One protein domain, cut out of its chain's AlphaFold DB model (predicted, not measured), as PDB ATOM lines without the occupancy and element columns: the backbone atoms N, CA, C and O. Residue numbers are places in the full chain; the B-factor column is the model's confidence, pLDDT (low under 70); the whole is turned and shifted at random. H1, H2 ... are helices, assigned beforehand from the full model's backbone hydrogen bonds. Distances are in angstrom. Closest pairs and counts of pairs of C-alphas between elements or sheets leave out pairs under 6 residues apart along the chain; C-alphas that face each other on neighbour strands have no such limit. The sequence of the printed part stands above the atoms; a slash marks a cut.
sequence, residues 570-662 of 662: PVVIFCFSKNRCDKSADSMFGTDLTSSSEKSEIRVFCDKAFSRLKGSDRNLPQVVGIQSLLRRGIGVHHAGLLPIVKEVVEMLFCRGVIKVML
ATOM      1  N   PRO A 570     -14.462 -71.663  78.086       93.69
ATOM      2  CA  PRO A 570     -13.556 -70.934  77.190       93.69
ATOM      3  C   PRO A 570     -12.126 -71.501  77.135       93.69
ATOM      4  O   PRO A 570     -11.665 -72.136  78.078       93.69
ATOM      5  N   VAL A 571     -11.418 -71.255  76.026       92.94
ATOM      6  CA  VAL A 571     -10.019 -71.666  75.811       92.94
ATOM      7  C   VAL A 571      -9.122 -70.468  75.498       92.94
ATOM      8  O   VAL A 571      -9.494 -69.580  74.730       92.94
ATOM      9  N   VAL A 572      -7.916 -70.478  76.070       94.81
ATOM     10  CA  VAL A 572      -6.835 -69.534  75.756       94.81
ATOM     11  C   VAL A 572      -5.743 -70.272  74.989       94.81
ATOM     12  O   VAL A 572      -5.247 -71.303  75.442       94.81
ATOM     13  N   ILE A 573      -5.377 -69.756  73.819       92.38
ATOM     14  CA  ILE A 573      -4.376 -70.326  72.921       92.38
ATOM     15  C   ILE A 573      -3.163 -69.404  72.918       92.38
ATOM     16  O   ILE A 573      -3.173 -68.360  72.281       92.38
ATOM     17  N   PHE A 574      -2.083 -69.806  73.582       93.19
ATOM     18  CA  PHE A 574      -0.861 -69.006  73.600       93.19
ATOM     19  C   PHE A 574      -0.108 -69.102  72.268       93.19
ATOM     20  O   PHE A 574       0.523 -70.115  71.957       93.19
ATOM     21  N   CYS A 575      -0.152 -68.021  71.489       89.81
ATOM     22  CA  CYS A 575       0.631 -67.849  70.271       89.81
ATOM     23  C   CYS A 575       1.767 -66.837  70.502       89.81
ATOM     24  O   CYS A 575       1.536 -65.660  70.747       89.81
ATOM     25  N   PHE A 576       3.022 -67.262  70.345       88.69
ATOM     26  CA  PHE A 576       4.192 -66.412  70.627       88.69
ATOM     27  C   PHE A 576       4.525 -65.372  69.534       88.69
ATOM     28  O   PHE A 576       5.614 -64.806  69.516       88.69
ATOM     29  N   SER A 577       3.615 -65.114  68.590       92.19
ATOM     30  CA  SER A 577       3.802 -64.120  67.527       92.19
ATOM     31  C   SER A 577       2.504 -63.369  67.263       92.19
ATOM     32  O   SER A 577       1.504 -63.990  66.912       92.19
ATOM     33  N   LYS A 578       2.553 -62.030  67.340       92.56
ATOM     34  CA  LYS A 578       1.405 -61.132  67.100       92.56
ATOM     35  C   LYS A 578       0.725 -61.438  65.759       92.56
ATOM     36  O   LYS A 578      -0.460 -61.730  65.700       92.56
ATOM     37  N   ASN A 579       1.531 -61.513  64.698       90.44
ATOM     38  CA  ASN A 579       1.071 -61.832  63.344       90.44
ATOM     39  C   ASN A 579       0.436 -63.231  63.253       90.44
ATOM     40  O   ASN A 579      -0.445 -63.466  62.433       90.44
ATOM     41  N   ARG A 580       0.893 -64.185  64.074       89.94
ATOM     42  CA  ARG A 580       0.315 -65.531  64.110       89.94
ATOM     43  C   ARG A 580      -1.020 -65.558  64.851       89.94
ATOM     44  O   ARG A 580      -1.896 -66.289  64.399       89.94
ATOM     45  N   CYS A 581      -1.188 -64.771  65.918       91.88
ATOM     46  CA  CYS A 581      -2.480 -64.600  66.592       91.88
ATOM     47  C   CYS A 581      -3.533 -64.094  65.597       91.88
ATOM     48  O   CYS A 581      -4.545 -64.763  65.394       91.88
ATOM     49  N   ASP A 582      -3.238 -62.986  64.905       91.12
ATOM     50  CA  ASP A 582      -4.138 -62.376  63.916       91.12
ATOM     51  C   ASP A 582      -4.489 -63.362  62.792       91.12
ATOM     52  O   ASP A 582      -5.658 -63.643  62.529       91.12
ATOM     53  N   LYS A 583      -3.473 -63.985  62.177       89.38
ATOM     54  CA  LYS A 583      -3.679 -64.978  61.109       89.38
ATOM     55  C   LYS A 583      -4.475 -66.193  61.571       89.38
ATOM     56  O   LYS A 583      -5.302 -66.696  60.812       89.38
ATOM     57  N   SER A 584      -4.231 -66.673  62.789       89.56
ATOM     58  CA  SER A 584      -4.952 -67.816  63.352       89.56
ATOM     59  C   SER A 584      -6.418 -67.461  63.601       89.56
ATOM     60  O   SER A 584      -7.291 -68.250  63.238       89.56
ATOM     61  N   ALA A 585      -6.704 -66.263  64.115       90.44
ATOM     62  CA  ALA A 585      -8.063 -65.755  64.290       90.44
ATOM     63  C   ALA A 585      -8.803 -65.605  62.946       90.44
ATOM     64  O   ALA A 585      -9.924 -66.097  62.792       90.44
ATOM     65  N   ASP A 586      -8.145 -65.023  61.941       87.69
ATOM     66  CA  ASP A 586      -8.679 -64.878  60.581       87.69
ATOM     67  C   ASP A 586      -8.927 -66.233  59.905       87.69
ATOM     68  O   ASP A 586      -9.890 -66.409  59.156       87.69
ATOM     69  N   SER A 587      -8.084 -67.231  60.190       86.44
ATOM     70  CA  SER A 587      -8.226 -68.587  59.649       86.44
ATOM     71  C   SER A 587      -9.497 -69.304  60.133       86.44
ATOM     72  O   SER A 587      -9.935 -70.273  59.509       86.44
ATOM     73  N   MET A 588     -10.117 -68.804  61.209       85.69
ATOM     74  CA  MET A 588     -11.373 -69.292  61.781       85.69
ATOM     75  C   MET A 588     -12.590 -68.474  61.307       85.69
ATOM     76  O   MET A 588     -13.571 -68.341  62.034       85.69
ATOM     77  N   PHE A 589     -12.560 -67.900  60.096       77.75
ATOM     78  CA  PHE A 589     -13.629 -67.042  59.552       77.75
ATOM     79  C   PHE A 589     -15.032 -67.686  59.530       77.75
ATOM     80  O   PHE A 589     -16.023 -67.004  59.763       77.75
ATOM     81  N   GLY A 590     -15.126 -68.995  59.277       79.81
ATOM     82  CA  GLY A 590     -16.408 -69.709  59.163       79.81
ATOM     83  C   GLY A 590     -17.051 -70.118  60.492       79.81
ATOM     84  O   GLY A 590     -18.102 -70.754  60.479       79.81
ATOM     85  N   THR A 591     -16.420 -69.806  61.622       84.88
ATOM     86  CA  THR A 591     -16.839 -70.291  62.938       84.88
ATOM     87  C   THR A 591     -17.562 -69.199  63.704       84.88
ATOM     88  O   THR A 591     -17.080 -68.065  63.787       84.88
ATOM     89  N   ASP A 592     -18.698 -69.568  64.284       91.62
ATOM     90  CA  ASP A 592     -19.491 -68.727  65.164       91.62
ATOM     91  C   ASP A 592     -19.765 -69.485  66.461       91.62
ATOM     92  O   ASP A 592     -20.406 -70.535  66.457       91.62
ATOM     93  N   LEU A 593     -19.205 -68.977  67.557       91.94
ATOM     94  CA  LEU A 593     -19.230 -69.607  68.877       91.94
ATOM     95  C   LEU A 593     -20.218 -68.927  69.827       91.94
ATOM     96  O   LEU A 593     -20.194 -69.196  71.027       91.94
ATOM     97  N   THR A 594     -21.054 -68.029  69.304       94.38
ATOM     98  CA  THR A 594     -21.945 -67.185  70.103       94.38
ATOM     99  C   THR A 594     -23.408 -67.392  69.747       94.38
ATOM    100  O   THR A 594     -23.797 -67.495  68.584       94.38
ATOM    101  N   SER A 595     -24.245 -67.393  70.775       94.69
ATOM    102  CA  SER A 595     -25.697 -67.316  70.661       94.69
ATOM    103  C   SER A 595     -26.158 -65.910  70.257       94.69
ATOM    104  O   SER A 595     -25.438 -64.921  70.393       94.69
ATOM    105  N   SER A 596     -27.408 -65.787  69.805       95.50
ATOM    106  CA  SER A 596     -28.011 -64.485  69.479       95.50
ATOM    107  C   SER A 596     -28.026 -63.517  70.671       95.50
ATOM    108  O   SER A 596     -27.857 -62.312  70.479       95.50
ATOM    109  N   SER A 597     -28.186 -64.036  71.896       96.19
ATOM    110  CA  SER A 597     -28.139 -63.236  73.126       96.19
ATOM    111  C   SER A 597     -26.731 -62.697  73.383       96.19
ATOM    112  O   SER A 597     -26.562 -61.490  73.551       96.19
ATOM    113  N   GLU A 598     -25.713 -63.563  73.325       96.31
ATOM    114  CA  GLU A 598     -24.307 -63.166  73.505       96.31
ATOM    115  C   GLU A 598     -23.876 -62.156  72.436       96.31
ATOM    116  O   GLU A 598     -23.238 -61.156  72.750       96.31
ATOM    117  N   LYS A 599     -24.293 -62.336  71.176       96.44
ATOM    118  CA  LYS A 599     -24.032 -61.364  70.100       96.44
ATOM    119  C   LYS A 599     -24.610 -59.987  70.393       96.44
ATOM    120  O   LYS A 599     -23.956 -58.981  70.114       96.44
ATOM    121  N   SER A 600     -25.838 -59.940  70.908       96.38
ATOM    122  CA  SER A 600     -26.486 -58.686  71.295       96.38
ATOM    123  C   SER A 600     -25.715 -58.010  72.427       96.38
ATOM    124  O   SER A 600     -25.386 -56.829  72.323       96.38
ATOM    125  N   GLU A 601     -25.332 -58.771  73.456       96.06
ATOM    126  CA  GLU A 601     -24.531 -58.260  74.570       96.06
ATOM    127  C   GLU A 601     -23.184 -57.700  74.095       96.06
ATOM    128  O   GLU A 601     -22.842 -56.556  74.402       96.06
ATOM    129  N   ILE A 602     -22.445 -58.472  73.291       96.44
ATOM    130  CA  ILE A 602     -21.151 -58.073  72.727       96.44
ATOM    131  C   ILE A 602     -21.303 -56.798  71.902       96.44
ATOM    132  O   ILE A 602     -20.485 -55.887  72.025       96.44
ATOM    133  N   ARG A 603     -22.352 -56.708  71.076       95.56
ATOM    134  CA  ARG A 603     -22.631 -55.521  70.265       95.56
ATOM    135  C   ARG A 603     -22.871 -54.297  71.141       95.56
ATOM    136  O   ARG A 603     -22.177 -53.304  70.959       95.56
ATOM    137  N   VAL A 604     -23.794 -54.377  72.100       95.88
ATOM    138  CA  VAL A 604     -24.114 -53.258  73.001       95.88
ATOM    139  C   VAL A 604     -22.873 -52.817  73.781       95.88
ATOM    140  O   VAL A 604     -22.620 -51.619  73.925       95.88
ATOM    141  N   PHE A 605     -22.065 -53.770  74.250       95.44
ATOM    142  CA  PHE A 605     -20.829 -53.475  74.965       95.44
ATOM    143  C   PHE A 605     -19.784 -52.790  74.073       95.44
ATOM    144  O   PHE A 605     -19.237 -51.759  74.466       95.44
ATOM    145  N   CYS A 606     -19.535 -53.319  72.870       94.56
ATOM    146  CA  CYS A 606     -18.605 -52.729  71.906       94.56
ATOM    147  C   CYS A 606     -19.050 -51.323  71.495       94.56
ATOM    148  O   CYS A 606     -18.242 -50.398  71.531       94.56
ATOM    149  N   ASP A 607     -20.331 -51.142  71.164       91.88
ATOM    150  CA  ASP A 607     -20.885 -49.848  70.759       91.88
ATOM    151  C   ASP A 607     -20.693 -48.814  71.883       91.88
ATOM    152  O   ASP A 607     -20.209 -47.707  71.642       91.88
ATOM    153  N   LYS A 608     -20.957 -49.199  73.141       93.19
ATOM    154  CA  LYS A 608     -20.714 -48.347  74.312       93.19
ATOM    155  C   LYS A 608     -19.229 -48.037  74.509       93.19
ATOM    156  O   LYS A 608     -18.883 -46.876  74.718       93.19
ATOM    157  N   ALA A 609     -18.347 -49.033  74.452       92.25
ATOM    158  CA  ALA A 609     -16.917 -48.847  74.691       92.25
ATOM    159  C   ALA A 609     -16.259 -47.984  73.603       92.25
ATOM    160  O   ALA A 609     -15.594 -46.992  73.907       92.25
ATOM    161  N   PHE A 610     -16.509 -48.303  72.332       92.31
ATOM    162  CA  PHE A 610     -15.925 -47.600  71.193       92.31
ATOM    163  C   PHE A 610     -16.603 -46.258  70.894       92.31
ATOM    164  O   PHE A 610     -16.008 -45.432  70.203       92.31
ATOM    165  N   SER A 611     -17.770 -45.956  71.479       90.31
ATOM    166  CA  SER A 611     -18.345 -44.601  71.440       90.31
ATOM    167  C   SER A 611     -17.415 -43.530  72.038       90.31
ATOM    168  O   SER A 611     -17.527 -42.353  71.704       90.31
ATOM    169  N   ARG A 612     -16.447 -43.918  72.874       88.50
ATOM    170  CA  ARG A 612     -15.448 -42.999  73.441       88.50
ATOM    171  C   ARG A 612     -14.401 -42.538  72.425       88.50
ATOM    172  O   ARG A 612     -13.775 -41.503  72.631       88.50
ATOM    173  N   LEU A 613     -14.209 -43.286  71.338       90.38
ATOM    174  CA  LEU A 613     -13.302 -42.918  70.250       90.38
ATOM    175  C   LEU A 613     -13.934 -41.827  69.375       90.38
ATOM    176  O   LEU A 613     -15.152 -41.825  69.166       90.38
ATOM    177  N   LYS A 614     -13.124 -40.898  68.856       88.56
ATOM    178  CA  LYS A 614     -13.596 -39.758  68.055       88.56
ATOM    179  C   LYS A 614     -13.578 -40.089  66.560       88.56
ATOM    180  O   LYS A 614     -12.595 -40.619  66.058       88.56
ATOM    181  N   GLY A 615     -14.644 -39.724  65.841       84.38
ATOM    182  CA  GLY A 615     -14.683 -39.688  64.371       84.38
ATOM    183  C   GLY A 615     -14.103 -40.930  63.679       84.38
ATOM    184  O   GLY A 615     -14.649 -42.027  63.801       84.38
ATOM    185  N   SER A 616     -12.994 -40.735  62.958       89.06
ATOM    186  CA  SER A 616     -12.288 -41.756  62.173       89.06
ATOM    187  C   SER A 616     -11.711 -42.906  63.000       89.06
ATOM    188  O   SER A 616     -11.599 -44.010  62.473       89.06
ATOM    189  N   ASP A 617     -11.404 -42.698  64.286       91.06
ATOM    190  CA  ASP A 617     -10.772 -43.719  65.136       91.06
ATOM    191  C   ASP A 617     -11.673 -44.946  65.332       91.06
ATOM    192  O   ASP A 617     -11.197 -46.074  65.466       91.06
ATOM    193  N   ARG A 618     -12.998 -44.748  65.291       89.56
ATOM    194  CA  ARG A 618     -13.985 -45.838  65.352       89.56
ATOM    195  C   ARG A 618     -13.944 -46.744  64.123       89.56
ATOM    196  O   ARG A 618     -14.301 -47.913  64.219       89.56
ATOM    197  N   ASN A 619     -13.511 -46.199  62.988       90.19
ATOM    198  CA  ASN A 619     -13.476 -46.882  61.698       90.19
ATOM    199  C   ASN A 619     -12.087 -47.454  61.385       90.19
ATOM    200  O   ASN A 619     -11.851 -47.911  60.265       90.19
ATOM    201  N   LEU A 620     -11.158 -47.437  62.350       93.94
ATOM    202  CA  LEU A 620      -9.845 -48.046  62.171       93.94
ATOM    203  C   LEU A 620      -9.988 -49.541  61.840       93.94
ATOM    204  O   LEU A 620     -10.760 -50.239  62.509       93.94
ATOM    205  N   PRO A 621      -9.202 -50.074  60.882       93.00
ATOM    206  CA  PRO A 621      -9.294 -51.476  60.474       93.00
ATOM    207  C   PRO A 621      -9.176 -52.466  61.637       93.00
ATOM    208  O   PRO A 621      -9.896 -53.460  61.673       93.00
ATOM    209  N   GLN A 622      -8.323 -52.171  62.626       93.38
ATOM    210  CA  GLN A 622      -8.169 -53.007  63.820       93.38
ATOM    211  C   GLN A 622      -9.440 -53.027  64.684       93.38
ATOM    212  O   GLN A 622      -9.835 -54.090  65.155       93.38
ATOM    213  N   VAL A 623     -10.104 -51.881  64.874       93.69
ATOM    214  CA  VAL A 623     -11.331 -51.787  65.685       93.69
ATOM    215  C   VAL A 623     -12.461 -52.565  65.013       93.69
ATOM    216  O   VAL A 623     -13.094 -53.405  65.650       93.69
ATOM    217  N   VAL A 624     -12.671 -52.343  63.714       93.06
ATOM    218  CA  VAL A 624     -13.724 -53.020  62.940       93.06
ATOM    219  C   VAL A 624     -13.453 -54.525  62.833       93.06
ATOM    220  O   VAL A 624     -14.359 -55.335  63.046       93.06
ATOM    221  N   GLY A 625     -12.203 -54.917  62.562       92.94
ATOM    222  CA  GLY A 625     -11.792 -56.318  62.484       92.94
ATOM    223  C   GLY A 625     -12.011 -57.063  63.801       92.94
ATOM    224  O   GLY A 625     -12.654 -58.114  63.820       92.94
ATOM    225  N   ILE A 626     -11.572 -56.482  64.923       94.31
ATOM    226  CA  ILE A 626     -11.752 -57.084  66.249       94.31
ATOM    227  C   ILE A 626     -13.230 -57.128  66.648       94.31
ATOM    228  O   ILE A 626     -13.677 -58.155  67.147       94.31
ATOM    229  N   GLN A 627     -14.033 -56.095  66.371       93.88
ATOM    230  CA  GLN A 627     -15.485 -56.163  66.599       93.88
ATOM    231  C   GLN A 627     -16.134 -57.336  65.851       93.88
ATOM    232  O   GLN A 627     -17.001 -58.020  66.400       93.88
ATOM    233  N   SER A 628     -15.712 -57.594  64.609       93.44
ATOM    234  CA  SER A 628     -16.207 -58.728  63.824       93.44
ATOM    235  C   SER A 628     -15.770 -60.085  64.385       93.44
ATOM    236  O   SER A 628     -16.499 -61.064  64.218       93.44
ATOM    237  N   LEU A 629     -14.592 -60.172  65.006       95.31
ATOM    238  CA  LEU A 629     -14.108 -61.385  65.674       95.31
ATOM    239  C   LEU A 629     -14.853 -61.622  66.990       95.31
ATOM    240  O   LEU A 629     -15.398 -62.708  67.205       95.31
ATOM    241  N   LEU A 630     -14.973 -60.578  67.814       95.88
ATOM    242  CA  LEU A 630     -15.647 -60.627  69.109       95.88
ATOM    243  C   LEU A 630     -17.101 -61.062  68.956       95.88
ATOM    244  O   LEU A 630     -17.540 -61.950  69.675       95.88
ATOM    245  N   ARG A 631     -17.829 -60.531  67.963       95.19
ATOM    246  CA  ARG A 631     -19.211 -60.949  67.653       95.19
ATOM    247  C   ARG A 631     -19.364 -62.431  67.305       95.19
ATOM    248  O   ARG A 631     -20.490 -62.899  67.274       95.19
ATOM    249  N   ARG A 632     -18.277 -63.143  67.000       94.69
ATOM    250  CA  ARG A 632     -18.263 -64.591  66.737       94.69
ATOM    251  C   ARG A 632     -17.717 -65.396  67.919       94.69
ATOM    252  O   ARG A 632     -17.545 -66.606  67.801       94.69
ATOM    253  N   GLY A 633     -17.422 -64.742  69.045       94.62
ATOM    254  CA  GLY A 633     -16.871 -65.360  70.252       94.62
ATOM    255  C   GLY A 633     -15.372 -65.637  70.185       94.62
ATOM    256  O   GLY A 633     -14.887 -66.466  70.957       94.62
ATOM    257  N   ILE A 634     -14.649 -64.978  69.273       95.31
ATOM    258  CA  ILE A 634     -13.198 -65.112  69.097       95.31
ATOM    259  C   ILE A 634     -12.534 -63.787  69.489       95.31
ATOM    260  O   ILE A 634     -12.891 -62.733  68.971       95.31
ATOM    261  N   GLY A 635     -11.569 -63.835  70.401       95.19
ATOM    262  CA  GLY A 635     -10.760 -62.691  70.816       95.19
ATOM    263  C   GLY A 635      -9.300 -62.866  70.414       95.19
ATOM    264  O   GLY A 635      -8.790 -63.982  70.398       95.19
ATOM    265  N   VAL A 636      -8.623 -61.759  70.119       95.50
ATOM    266  CA  VAL A 636      -7.163 -61.707  69.970       95.50
ATOM    267  C   VAL A 636      -6.624 -60.789  71.053       95.50
ATOM    268  O   VAL A 636      -7.192 -59.717  71.277       95.50
ATOM    269  N   HIS A 637      -5.543 -61.186  71.715       94.38
ATOM    270  CA  HIS A 637      -4.888 -60.410  72.756       94.38
ATOM    271  C   HIS A 637      -3.370 -60.436  72.586       94.38
ATOM    272  O   HIS A 637      -2.692 -61.427  72.833       94.38
ATOM    273  N   HIS A 638      -2.806 -59.306  72.164       93.75
ATOM    274  CA  HIS A 638      -1.359 -59.138  72.105       93.75
ATOM    275  C   HIS A 638      -0.948 -57.671  72.230       93.75
ATOM    276  O   HIS A 638      -1.732 -56.747  71.994       93.75
ATOM    277  N   ALA A 639       0.338 -57.423  72.497       87.69
ATOM    278  CA  ALA A 639       0.854 -56.078  72.754       87.69
ATOM    279  C   ALA A 639       0.613 -55.055  71.618       87.69
ATOM    280  O   ALA A 639       0.521 -53.867  71.910       87.69
ATOM    281  N   GLY A 640       0.466 -55.494  70.359       91.38
ATOM    282  CA  GLY A 640       0.193 -54.623  69.199       91.38
ATOM    283  C   GLY A 640      -1.245 -54.099  69.048       91.38
ATOM    284  O   GLY A 640      -1.507 -53.333  68.125       91.38
ATOM    285  N   LEU A 641      -2.186 -54.508  69.905       93.06
ATOM    286  CA  LEU A 641      -3.543 -53.951  69.890       93.06
ATOM    287  C   LEU A 641      -3.569 -52.551  70.518       93.06
ATOM    288  O   LEU A 641      -2.747 -52.231  71.380       93.06
ATOM    289  N   LEU A 642      -4.537 -51.721  70.132       92.06
ATOM    290  CA  LEU A 642      -4.815 -50.466  70.828       92.06
ATOM    291  C   LEU A 642      -5.251 -50.752  72.280       92.06
ATOM    292  O   LEU A 642      -5.984 -51.719  72.503       92.06
ATOM    293  N   PRO A 643      -4.865 -49.926  73.273       88.62
ATOM    294  CA  PRO A 643      -5.208 -50.161  74.680       88.62
ATOM    295  C   PRO A 643      -6.707 -50.381  74.924       88.62
ATOM    296  O   PRO A 643      -7.085 -51.365  75.549       88.62
ATOM    297  N   ILE A 644      -7.562 -49.538  74.333       90.31
ATOM    298  CA  ILE A 644      -9.023 -49.676  74.443       90.31
ATOM    299  C   ILE A 644      -9.538 -51.002  73.862       90.31
ATOM    300  O   ILE A 644     -10.488 -51.577  74.381       90.31
ATOM    301  N   VAL A 645      -8.908 -51.506  72.797       93.31
ATOM    302  CA  VAL A 645      -9.290 -52.773  72.166       93.31
ATOM    303  C   VAL A 645      -8.899 -53.943  73.066       93.31
ATOM    304  O   VAL A 645      -9.723 -54.831  73.269       93.31
ATOM    305  N   LYS A 646      -7.697 -53.921  73.663       91.00
ATOM    306  CA  LYS A 646      -7.273 -54.941  74.644       91.00
ATOM    307  C   LYS A 646      -8.239 -55.012  75.816       91.00
ATOM    308  O   LYS A 646      -8.720 -56.093  76.127       91.00
ATOM    309  N   GLU A 647      -8.570 -53.863  76.406       89.12
ATOM    310  CA  GLU A 647      -9.492 -53.801  77.543       89.12
ATOM    311  C   GLU A 647     -10.876 -54.352  77.180       89.12
ATOM    312  O   GLU A 647     -11.460 -55.107  77.953       89.12
ATOM    313  N   VAL A 648     -11.398 -54.038  75.988       93.06
ATOM    314  CA  VAL A 648     -12.679 -54.589  75.520       93.06
ATOM    315  C   VAL A 648     -12.619 -56.111  75.372       93.06
ATOM    316  O   VAL A 648     -13.542 -56.791  75.819       93.06
ATOM    317  N   VAL A 649     -11.549 -56.650  74.776       94.56
ATOM    318  CA  VAL A 649     -11.359 -58.102  74.619       94.56
ATOM    319  C   VAL A 649     -11.285 -58.785  75.987       94.56
ATOM    320  O   VAL A 649     -12.010 -59.750  76.217       94.56
ATOM    321  N   GLU A 650     -10.471 -58.261  76.908       91.50
ATOM    322  CA  GLU A 650     -10.319 -58.782  78.273       91.50
ATOM    323  C   GLU A 650     -11.655 -58.779  79.026       91.50
ATOM    324  O   GLU A 650     -12.060 -59.798  79.581       91.50
ATOM    325  N   MET A 651     -12.391 -57.663  78.994       90.50
ATOM    326  CA  MET A 651     -13.673 -57.543  79.692       90.50
ATOM    327  C   MET A 651     -14.731 -58.502  79.136       90.50
ATOM    328  O   MET A 651     -15.489 -59.090  79.907       90.50
ATOM    329  N   LEU A 652     -14.795 -58.679  77.814       94.56
ATOM    330  CA  LEU A 652     -15.713 -59.638  77.195       94.56
ATOM    331  C   LEU A 652     -15.294 -61.091  77.468       94.56
ATOM    332  O   LEU A 652     -16.156 -61.951  77.652       94.56
ATOM    333  N   PHE A 653     -13.993 -61.374  77.552       94.12
ATOM    334  CA  PHE A 653     -13.497 -62.685  77.962       94.12
ATOM    335  C   PHE A 653     -13.862 -63.000  79.419       94.12
ATOM    336  O   PHE A 653     -14.419 -64.062  79.685       94.12
ATOM    337  N   CYS A 654     -13.676 -62.053  80.344       89.12
ATOM    338  CA  CYS A 654     -14.080 -62.201  81.748       89.12
ATOM    339  C   CYS A 654     -15.593 -62.409  81.928       89.12
ATOM    340  O   CYS A 654     -16.008 -63.095  82.857       89.12
ATOM    341  N   ARG A 655     -16.424 -61.853  81.037       91.50
ATOM    342  CA  ARG A 655     -17.882 -62.091  81.016       91.50
ATOM    343  C   ARG A 655     -18.276 -63.467  80.471       91.50
ATOM    344  O   ARG A 655     -19.447 -63.820  80.512       91.50
ATOM    345  N   GLY A 656     -17.328 -64.234  79.931       92.06
ATOM    346  CA  GLY A 656     -17.566 -65.579  79.408       92.06
ATOM    347  C   GLY A 656     -18.225 -65.630  78.027       92.06
ATOM    348  O   GLY A 656     -18.570 -66.718  77.559       92.06
ATOM    349  N   VAL A 657     -18.389 -64.490  77.344       94.62
ATOM    350  CA  VAL A 657     -18.994 -64.436  75.998       94.62
ATOM    351  C   VAL A 657     -17.982 -64.731  74.883       94.62
ATOM    352  O   VAL A 657     -18.365 -65.156  73.795       94.62
ATOM    353  N   ILE A 658     -16.683 -64.579  75.159       95.94
ATOM    354  CA  ILE A 658     -15.596 -64.991  74.258       95.94
ATOM    355  C   ILE A 658     -15.172 -66.418  74.607       95.94
ATOM    356  O   ILE A 658     -14.730 -66.686  75.722       95.94
ATOM    357  N   LYS A 659     -15.312 -67.345  73.653       94.69
ATOM    358  CA  LYS A 659     -15.052 -68.781  73.857       94.69
ATOM    359  C   LYS A 659     -13.630 -69.186  73.479       94.69
ATOM    360  O   LYS A 659     -13.129 -70.172  74.009       94.69
ATOM    361  N   VAL A 660     -12.991 -68.451  72.571       94.69
ATOM    362  CA  VAL A 660     -11.607 -68.685  72.133       94.69
ATOM    363  C   VAL A 660     -10.847 -67.366  72.187       94.69
ATOM    364  O   VAL A 660     -11.267 -66.399  71.556       94.69
ATOM    365  N   MET A 661      -9.725 -67.331  72.903       95.19
ATOM    366  CA  MET A 661      -8.814 -66.184  72.960       95.19
ATOM    367  C   MET A 661      -7.419 -66.597  72.471       95.19
ATOM    368  O   MET A 661      -6.933 -67.644  72.894       95.19
ATOM    369  N   LEU A 662      -6.800 -65.807  71.583       91.75
ATOM    370  CA  LEU A 662      -5.473 -66.065  70.986       91.75
ATOM    371  C   LEU A 662      -4.425 -65.007  71.311       91.75
ATOM    372  O   LEU A 662      -4.832 -63.830  71.429       91.75
TER     373      LEU A 662
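Overview. This is residues 570 to 662 of the 662 residues of the protein "DExH-box ATP-dependent RNA helicase DExH11" of Zea mays (UniProt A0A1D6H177). Three helices, H2, H4 and H5, form a loosely touching triangular bundle; short H3 lies near one end, H1 beside H4. Residues 571 to 572 and 634 to 635 each pair, parallel, with 660 to 661. The 93 printed residues hold five named helices, H1 to H5, and no named strand: all helix, compact, radius of gyration of the C-alphas 12.3 A, spans 32 by 29 by 23 A.

Along the chain. Find C-alpha 578 at (1.405, -61.132, 67.100), where H1 runs to 587. H2, 596 to 610, covers 20.8 A; H3 is 615 to 619, H4 621 to 630. H5, 643 to 654, ends at (-14.080, -62.201, 81.748).

Arrangement. H2 touches H5, Ala 609 to Val 648 C-alphas 7.2 A, opposite ways, a shallow tilt of 28 degrees. H4 and H5 only just touch, with 3 pairs of C-alphas within 8 A, closest Val 623 and Val 645, 6.9 A. H1 and H5 are apart. Every O i to N i+4 pair is within hydrogen-bond range in H1, H2, H4 and H5; H3 has 0 of 1, and 1 of 2 O i to N i+3.

Size, cuts and confidence. The farthest C-alphas, Val 571 and Gly 615, are 34.3 A apart. The printed part has no cut; the H4 to H5 link is long. No printed residue is under 70 in pLDDT.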